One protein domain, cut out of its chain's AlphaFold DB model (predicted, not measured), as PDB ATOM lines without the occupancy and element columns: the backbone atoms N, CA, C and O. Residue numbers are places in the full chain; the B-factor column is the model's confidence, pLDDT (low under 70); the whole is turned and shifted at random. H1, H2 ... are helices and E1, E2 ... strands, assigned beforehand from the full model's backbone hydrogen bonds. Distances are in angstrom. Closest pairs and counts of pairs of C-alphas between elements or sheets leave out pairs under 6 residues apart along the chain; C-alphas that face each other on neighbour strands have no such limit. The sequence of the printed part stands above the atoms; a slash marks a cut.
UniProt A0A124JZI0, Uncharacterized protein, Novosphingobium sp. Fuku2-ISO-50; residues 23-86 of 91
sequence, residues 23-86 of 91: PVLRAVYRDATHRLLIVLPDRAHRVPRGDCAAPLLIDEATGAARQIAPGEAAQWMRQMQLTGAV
ATOM      1  N   PRO A  23     193.612 169.895 139.320       89.38
ATOM      2  CA  PRO A  23     193.034 169.011 140.329       89.38
ATOM      3  C   PRO A  23     192.045 169.745 141.238       89.38
ATOM      4  O   PRO A  23     192.320 170.848 141.717       89.38
ATOM      5  N   VAL A  24     190.898 169.118 141.499       91.69
ATOM      6  CA  VAL A  24     189.813 169.663 142.325       91.69
ATOM      7  C   VAL A  24     189.147 168.569 143.161       91.69
ATOM      8  O   VAL A  24     189.230 167.379 142.853       91.69
ATOM      9  N   LEU A  25     188.428 168.979 144.203       93.44
ATOM     10  CA  LEU A  25     187.520 168.120 144.960       93.44
ATOM     11  C   LEU A  25     186.082 168.366 144.502       93.44
ATOM     12  O   LEU A  25     185.611 169.496 144.495       93.44
ATOM     13  N   ARG A  26     185.358 167.309 144.146       94.69
ATOM     14  CA  ARG A  26     183.934 167.354 143.797       94.69
ATOM     15  C   ARG A  26     183.132 166.822 144.977       94.69
ATOM     16  O   ARG A  26     183.189 165.628 145.258       94.69
ATOM     17  N   ALA A  27     182.432 167.703 145.680       96.19
ATOM     18  CA  ALA A  27     181.630 167.387 146.856       96.19
ATOM     19  C   ALA A  27     180.140 167.317 146.500       96.19
ATOM     20  O   ALA A  27     179.646 168.144 145.736       96.19
ATOM     21  N   VAL A  28     179.426 166.350 147.075       97.62
ATOM     22  CA  VAL A  28     177.980 166.180 146.894       97.62
ATOM     23  C   VAL A  28     177.271 166.396 148.222       97.62
ATOM     24  O   VAL A  28     177.484 165.650 149.181       97.62
ATOM     25  N   TYR A  29     176.387 167.383 148.254       98.25
ATOM     26  CA  TYR A  29     175.417 167.584 149.321       98.25
ATOM     27  C   TYR A  29     174.061 167.038 148.880       98.25
ATOM     28  O   TYR A  29     173.767 167.006 147.686       98.25
ATOM     29  N   ARG A  30     173.237 166.587 149.823       97.62
ATOM     30  CA  ARG A  30     171.943 165.974 149.525       97.62
ATOM     31  C   ARG A  30     170.896 166.307 150.581       97.62
ATOM     32  O   ARG A  30     171.213 166.395 151.768       97.62
ATOM     33  N   ASP A  31     169.651 166.413 150.132       96.62
ATOM     34  CA  ASP A  31     168.449 166.303 150.956       96.62
ATOM     35  C   ASP A  31     167.457 165.284 150.350       96.62
ATOM     36  O   ASP A  31     167.835 164.428 149.550       96.62
ATOM     37  N   ALA A  32     166.188 165.313 150.766       96.06
ATOM     38  CA  ALA A  32     165.170 164.382 150.274       96.06
ATOM     39  C   ALA A  32     164.804 164.569 148.786       96.06
ATOM     40  O   ALA A  32     164.231 163.666 148.185       96.06
ATOM     41  N   THR A  33     165.107 165.730 148.210       97.00
ATOM     42  CA  THR A  33     164.585 166.200 146.919       97.00
ATOM     43  C   THR A  33     165.674 166.566 145.917       97.00
ATOM     44  O   THR A  33     165.449 166.469 144.715       97.00
ATOM     45  N   HIS A  34     166.858 166.954 146.388       98.12
ATOM     46  CA  HIS A  34     167.920 167.476 145.542       98.12
ATOM     47  C   HIS A  34     169.299 166.947 145.945       98.12
ATOM     48  O   HIS A  34     169.592 166.696 147.119       98.12
ATOM     49  N   ARG A  35     170.188 166.882 144.949       98.06
ATOM     50  CA  ARG A  35     171.643 166.829 145.132       98.06
ATOM     51  C   ARG A  35     172.246 168.152 144.707       98.06
ATOM     52  O   ARG A  35     171.863 168.723 143.691       98.06
ATOM     53  N   LEU A  36     173.245 168.597 145.443       98.19
ATOM     54  CA  LEU A  36     174.055 169.752 145.106       98.19
ATOM     55  C   LEU A  36     175.495 169.291 144.890       98.19
ATOM     56  O   LEU A  36     176.133 168.784 145.813       98.19
ATOM     57  N   LEU A  37     176.008 169.486 143.679       97.12
ATOM     58  CA  LEU A  37     177.403 169.235 143.336       97.12
ATOM     59  C   LEU A  37     178.193 170.543 143.417       97.12
ATOM     60  O   LEU A  37     177.890 171.501 142.706       97.12
ATOM     61  N   ILE A  38     179.235 170.552 144.246       95.81
ATOM     62  CA  ILE A  38     180.160 171.676 144.416       95.81
ATOM     63  C   ILE A  38     181.566 171.250 144.013       95.81
ATOM     64  O   ILE A  38     182.027 170.169 144.382       95.81
ATOM     65  N   VAL A  39     182.274 172.131 143.308       94.81
ATOM     66  CA  VAL A  39     183.708 171.987 143.059       94.81
ATOM     67  C   VAL A  39     184.480 172.862 144.040       94.81
ATOM     68  O   VAL A  39     184.284 174.072 144.117       94.81
ATOM     69  N   LEU A  40     185.351 172.225 144.807       90.12
ATOM     70  CA  LEU A  40     186.206 172.818 145.819       90.12
ATOM     71  C   LEU A  40     187.670 172.733 145.371       90.12
ATOM     72  O   LEU A  40     188.039 171.818 144.625       90.12
ATOM     73  N   PRO A  41     188.525 173.662 145.825       85.00
ATOM     74  CA  PRO A  41     189.953 173.563 145.568       85.00
ATOM     75  C   PRO A  41     190.505 172.299 146.229       85.00
ATOM     76  O   PRO A  41     190.147 171.979 147.364       85.00
ATOM     77  N   ASP A  42     191.399 171.597 145.536       79.94
ATOM     78  CA  ASP A  42     192.304 170.684 146.228       79.94
ATOM     79  C   ASP A  42     193.383 171.510 146.952       79.94
ATOM     80  O   ASP A  42     193.687 172.629 146.545       79.94
ATOM     81  N   ARG A  43     193.972 170.990 148.036       74.44
ATOM     82  CA  ARG A  43     194.847 171.734 148.970       74.44
ATOM     83  C   ARG A  43     195.958 172.558 148.301       74.44
ATOM     84  O   ARG A  43     196.402 173.543 148.881       74.44
ATOM     85  N   ALA A  44     196.417 172.148 147.119       75.50
ATOM     86  CA  ALA A  44     197.501 172.786 146.376       75.50
ATOM     87  C   ALA A  44     197.042 173.708 145.226       75.50
ATOM     88  O   ALA A  44     197.854 174.472 144.709       75.50
ATOM     89  N   HIS A  45     195.770 173.662 144.817       77.56
ATOM     90  CA  HIS A  45     195.302 174.289 143.579       77.56
ATOM     91  C   HIS A  45     194.074 175.165 143.813       77.56
ATOM     92  O   HIS A  45     193.193 174.848 144.606       77.56
ATOM     93  N   ARG A  46     193.980 176.280 143.085       81.25
ATOM     94  CA  ARG A  46     192.737 177.061 143.030       81.25
ATOM     95  C   ARG A  46     191.793 176.434 142.016       81.25
ATOM     96  O   ARG A  46     192.240 175.933 140.992       81.25
ATOM     97  N   VAL A  47     190.494 176.522 142.275       79.81
ATOM     98  CA  VAL A  47     189.485 176.097 141.300       79.81
ATOM     99  C   VAL A  47     189.528 177.043 140.087       79.81
ATOM    100  O   VAL A  47     189.451 178.262 140.287       79.81
ATOM    101  N   PRO A  48     189.651 176.528 138.849       80.06
ATOM    102  CA  PRO A  48     189.540 177.340 137.639       80.06
ATOM    103  C   PRO A  48     188.187 178.055 137.568       80.06
ATOM    104  O   PRO A  48     187.175 177.531 138.027       80.06
ATOM    105  N   ARG A  49     188.141 179.255 136.983       78.12
ATOM    106  CA  ARG A  49     186.861 179.926 136.703       78.12
ATOM    107  C   ARG A  49     186.239 179.333 135.439       78.12
ATOM    108  O   ARG A  49     186.960 179.066 134.486       78.12
ATOM    109  N   GLY A  50     184.916 179.203 135.420       81.81
ATOM    110  CA  GLY A  50     184.156 178.726 134.263       81.81
ATOM    111  C   GLY A  50     183.221 177.571 134.613       81.81
ATOM    112  O   GLY A  50     183.038 177.238 135.786       81.81
ATOM    113  N   ASP A  51     182.655 176.956 133.580       84.88
ATOM    114  CA  ASP A  51     181.559 175.988 133.705       84.88
ATOM    115  C   ASP A  51     181.932 174.747 134.521       84.88
ATOM    116  O   ASP A  51     181.096 174.210 135.241       84.88
ATOM    117  N   CYS A  52     183.199 174.312 134.484       86.94
ATOM    118  CA  CYS A  52     183.630 173.149 135.266       86.94
ATOM    119  C   CYS A  52     183.472 173.354 136.779       86.94
ATOM    120  O   CYS A  52     183.241 172.395 137.511       86.94
ATOM    121  N   ALA A  53     183.598 174.598 137.239       88.94
ATOM    122  CA  ALA A  53     183.515 174.968 138.643       88.94
ATOM    123  C   ALA A  53     182.125 175.459 139.062       88.94
ATOM    124  O   ALA A  53     181.914 175.760 140.239       88.94
ATOM    125  N   ALA A  54     181.195 175.581 138.110       93.44
ATOM    126  CA  ALA A  54     179.852 176.058 138.381       93.44
ATOM    127  C   ALA A  54     179.111 175.047 139.278       93.44
ATOM    128  O   ALA A  54     179.051 173.859 138.948       93.44
ATOM    129  N   PRO A  55     178.535 175.489 140.411       95.88
ATOM    130  CA  PRO A  55     177.683 174.635 141.226       95.88
ATOM    131  C   PRO A  55     176.493 174.109 140.422       95.88
ATOM    132  O   PRO A  55     175.858 174.866 139.684       95.88
ATOM    133  N   LEU A  56     176.155 172.832 140.607       97.50
ATOM    134  CA  LEU A  56     174.984 172.217 139.980       97.50
ATOM    135  C   LEU A  56     173.978 171.788 141.041       97.50
ATOM    136  O   LEU A  56     174.336 171.069 141.973       97.50
ATOM    137  N   LEU A  57     172.719 172.173 140.853       98.12
ATOM    138  CA  LEU A  57     171.588 171.592 141.569       98.12
ATOM    139  C   LEU A  57     170.936 170.539 140.676       98.12
ATOM    140  O   LEU A  57     170.640 170.813 139.512       98.12
ATOM    141  N   ILE A  58     170.734 169.347 141.221       98.31
ATOM    142  CA  ILE A  58     170.204 168.181 140.523       98.31
ATOM    143  C   ILE A  58     168.943 167.739 141.254       98.31
ATOM    144  O   ILE A  58     169.001 167.417 142.441       98.31
ATOM    145  N   ASP A  59     167.816 167.725 140.556       97.62
ATOM    146  CA  ASP A  59     166.561 167.185 141.076       97.62
ATOM    147  C   ASP A  59     166.638 165.649 141.155       97.62
ATOM    148  O   ASP A  59     167.040 164.984 140.200       97.62
ATOM    149  N   GLU A  60     166.287 165.070 142.304       95.62
ATOM    150  CA  GLU A  60     166.404 163.623 142.547       95.62
ATOM    151  C   GLU A  60     165.376 162.800 141.768       95.62
ATOM    152  O   GLU A  60     165.660 161.660 141.399       95.62
ATOM    153  N   ALA A  61     164.186 163.352 141.526       96.56
ATOM    154  CA  ALA A  61     163.093 162.631 140.882       96.56
ATOM    155  C   ALA A  61     163.292 162.521 139.364       96.56
ATOM    156  O   ALA A  61     162.968 161.500 138.759       96.56
ATOM    157  N   THR A  62     163.824 163.575 138.751       97.12
ATOM    158  CA  THR A  62     163.959 163.720 137.296       97.12
ATOM    159  C   THR A  62     165.399 163.590 136.808       97.12
ATOM    160  O   THR A  62     165.625 163.342 135.625       97.12
ATOM    161  N   GLY A  63     166.384 163.784 137.689       96.38
ATOM    162  CA  GLY A  63     167.795 163.885 137.321       96.38
ATOM    163  C   GLY A  63     168.154 165.183 136.591       96.38
ATOM    164  O   GLY A  63     169.285 165.319 136.120       96.38
ATOM    165  N   ALA A  64     167.224 166.138 136.473       97.56
ATOM    166  CA  ALA A  64     167.469 167.400 135.792       97.56
ATOM    167  C   ALA A  64     168.519 168.220 136.550       97.56
ATOM    168  O   ALA A  64     168.365 168.500 137.740       97.56
ATOM    169  N   ALA A  65     169.580 168.621 135.848       96.81
ATOM    170  CA  ALA A  65     170.664 169.422 136.399       96.81
ATOM    171  C   ALA A  65     170.586 170.862 135.887       96.81
ATOM    172  O   ALA A  65     170.450 171.095 134.685       96.81
ATOM    173  N   ARG A  66     170.742 171.834 136.789       96.81
ATOM    174  CA  ARG A  66     170.898 173.249 136.435       96.81
ATOM    175  C   ARG A  66     172.098 173.861 137.138       96.81
ATOM    176  O   ARG A  66     172.361 173.563 138.304       96.81
ATOM    177  N   GLN A  67     172.794 174.749 136.436       96.81
ATOM    178  CA  GLN A  67     173.812 175.593 137.052       96.81
ATOM    179  C   GLN A  67     173.154 176.619 137.969       96.81
ATOM    180  O   GLN A  67     172.112 177.188 137.632       96.81
ATOM    181  N   ILE A  68     173.767 176.847 139.126       96.56
ATOM    182  CA  ILE A  68     173.306 177.833 140.101       96.56
ATOM    183  C   ILE A  68     174.443 178.764 140.507       96.56
ATOM    184  O   ILE A  68     175.624 178.417 140.443       96.56
ATOM    185  N   ALA A  69     174.088 179.967 140.952       94.19
ATOM    186  CA  ALA A  69     175.078 180.937 141.391       94.19
ATOM    187  C   ALA A  69     175.772 180.483 142.694       94.19
ATOM    188  O   ALA A  69     175.135 179.852 143.544       94.19
ATOM    189  N   PRO A  70     177.037 180.879 142.940       91.81
ATOM    190  CA  PRO A  70     177.750 180.529 144.174       91.81
ATOM    191  C   PRO A  70     177.014 180.923 145.466       91.81
ATOM    192  O   PRO A  70     177.062 180.196 146.456       91.81
ATOM    193  N   GLY A  71     176.296 182.052 145.462       94.69
ATOM    194  CA  GLY A  71     175.503 182.497 146.612       94.69
ATOM    195  C   GLY A  71     174.271 181.628 146.889       94.69
ATOM    196  O   GLY A  71     173.932 181.412 148.053       94.69
ATOM    197  N   GLU A  72     173.629 181.099 145.844       97.06
ATOM    198  CA  GLU A  72     172.529 180.133 145.966       97.06
ATOM    199  C   GLU A  72     173.072 178.791 146.475       97.06
ATOM    200  O   GLU A  72     172.551 178.225 147.432       97.06
ATOM    201  N   ALA A  73     174.196 178.333 145.921       96.38
ATOM    202  CA  ALA A  73     174.879 177.125 146.372       96.38
ATOM    203  C   ALA A  73     175.245 177.185 147.865       96.38
ATOM    204  O   ALA A  73     175.023 176.228 148.603       96.38
ATOM    205  N   ALA A  74     175.731 178.336 148.342       95.69
ATOM    206  CA  ALA A  74     176.020 178.548 149.758       95.69
ATOM    207  C   ALA A  74     174.777 178.456 150.658       95.69
ATOM    208  O   ALA A  74     174.895 178.042 151.810       95.69
ATOM    209  N   GLN A  75     173.596 178.833 150.161       97.25
ATOM    210  CA  GLN A  75     172.335 178.683 150.892       97.25
ATOM    211  C   GLN A  75     171.902 177.218 150.971       97.25
ATOM    212  O   GLN A  75     171.517 176.767 152.049       97.25
ATOM    213  N   TRP A  76     172.022 176.474 149.870       97.00
ATOM    214  CA  TRP A  76     171.730 175.041 149.833       97.00
ATOM    215  C   TRP A  76     172.664 174.233 150.739       97.00
ATOM    216  O   TRP A  76     172.195 173.427 151.539       97.00
ATOM    217  N   MET A  77     173.973 174.511 150.712       96.25
ATOM    218  CA  MET A  77     174.955 173.827 151.571       96.25
ATOM    219  C   MET A  77     174.654 173.951 153.071       96.25
ATOM    220  O   MET A  77     175.035 173.072 153.834       96.25
ATOM    221  N   ARG A  78     173.982 175.024 153.515       96.69
ATOM    222  CA  ARG A  78     173.592 175.193 154.928       96.69
ATOM    223  C   ARG A  78     172.405 174.323 155.346       96.69
ATOM    224  O   ARG A  78     172.193 174.142 156.538       96.69
ATOM    225  N   GLN A  79     171.625 173.842 154.383       96.50
ATOM    226  CA  GLN A  79     170.376 173.103 154.605       96.50
ATOM    227  C   GLN A  79     170.515 171.612 154.268       96.50
ATOM    228  O   GLN A  79     169.722 170.796 154.727       96.50
ATOM    229  N   MET A  80     171.530 171.256 153.482       97.75
ATOM    230  CA  MET A  80     171.787 169.900 153.006       97.75
ATOM    231  C   MET A  80     172.928 169.224 153.766       97.75
ATOM    232  O   MET A  80     173.798 169.874 154.344       97.75
ATOM    233  N   GLN A  81     172.970 167.893 153.705       97.88
ATOM    234  CA  GLN A  81     174.041 167.105 154.312       97.88
ATOM    235  C   GLN A  81     175.117 166.776 153.283       97.88
ATOM    236  O   GLN A  81     174.802 166.341 152.178       97.88
ATOM    237  N   LEU A  82     176.391 166.934 153.649       97.38
ATOM    238  CA  LEU A  82     177.500 166.439 152.836       97.38
ATOM    239  C   LEU A  82     177.472 164.904 152.832       97.38
ATOM    240  O   LEU A  82     177.596 164.274 153.876       97.38
ATOM    241  N   THR A  83     177.336 164.313 151.649       96.75
ATOM    242  CA  THR A  83     177.234 162.853 151.467       96.75
ATOM    243  C   THR A  83     178.515 162.211 150.959       96.75
ATOM    244  O   THR A  83     178.734 161.022 151.170       96.75
ATOM    245  N   GLY A  84     179.390 162.985 150.318       94.94
ATOM    246  CA  GLY A  84     180.675 162.488 149.856       94.94
ATOM    247  C   GLY A  84     181.471 163.536 149.099       94.94
ATOM    248  O   GLY A  84     180.948 164.578 148.703       94.94
ATOM    249  N   ALA A  85     182.749 163.241 148.893       94.88
ATOM    250  CA  ALA A  85     183.621 164.018 148.035       94.88
ATOM    251  C   ALA A  85     184.601 163.094 147.314       94.88
ATOM    252  O   ALA A  85     185.108 162.138 147.901       94.88
ATOM    253  N   VAL A  86     184.871 163.393 146.048       92.00
ATOM    254  CA  VAL A  86     185.822 162.648 145.216       92.00
ATOM    255  C   VAL A  86     186.807 163.603 144.563       92.00
ATOM    256  O   VAL A  86     186.471 164.745 144.251       92.00
TER     257      VAL A  86
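This is residues 23 to 86 of the 91 residues of an uncharacterized protein of Novosphingobium sp. Fuku2-ISO-50 (UniProt A0A124JZI0). A strongly twisted five-stranded sheet has the short helix H1 over one face, the other face bare; a long loop, residues 42 to 55, joins E2 to E3. The 64 printed residues include, in order, E1 E2 E3 E4 H1 E5, a mixed class; the sheet, E4 E3 E2 E1 E5, is antiparallel. The whole is compact, radius of gyration of the C-alphas 11.5 A, spanning 35 by 21 by 19 A.

E1, residues 23 to 30, 23.2 A, begins at C-alpha (193.034, 169.011, 140.329). E2 is 34 to 41, 22.9 A; E3 56 to 59, 9.9 A; E4 65 to 67, 7.0 A; H1 70 to 77, 10.4 A; E5 81 to 86, 15.5 A, ending at C-alpha (185.822, 162.648, 145.216).

E1 to E4 form a meander, successive antiparallel neighbours; within hydrogen-bond range are N 27 and O 38, 2.8 A, N 58 and O 35, 2.8 A, and N 57 and O 66, 2.9 A. E5 neighbours E1, with N 28 and O 84 at 2.8 A. H1 is on the sheet, height 9.2 A, the C-alphas of Leu 36 and Trp 76 closest to E2 at 7.5 A; its O i to N i+4 pairs are within range.

The C-alphas farthest apart, Ala 44 and Ala 61, are 36.3 A apart. The printed part has no cut, and no printed residue is under 70 in pLDDT.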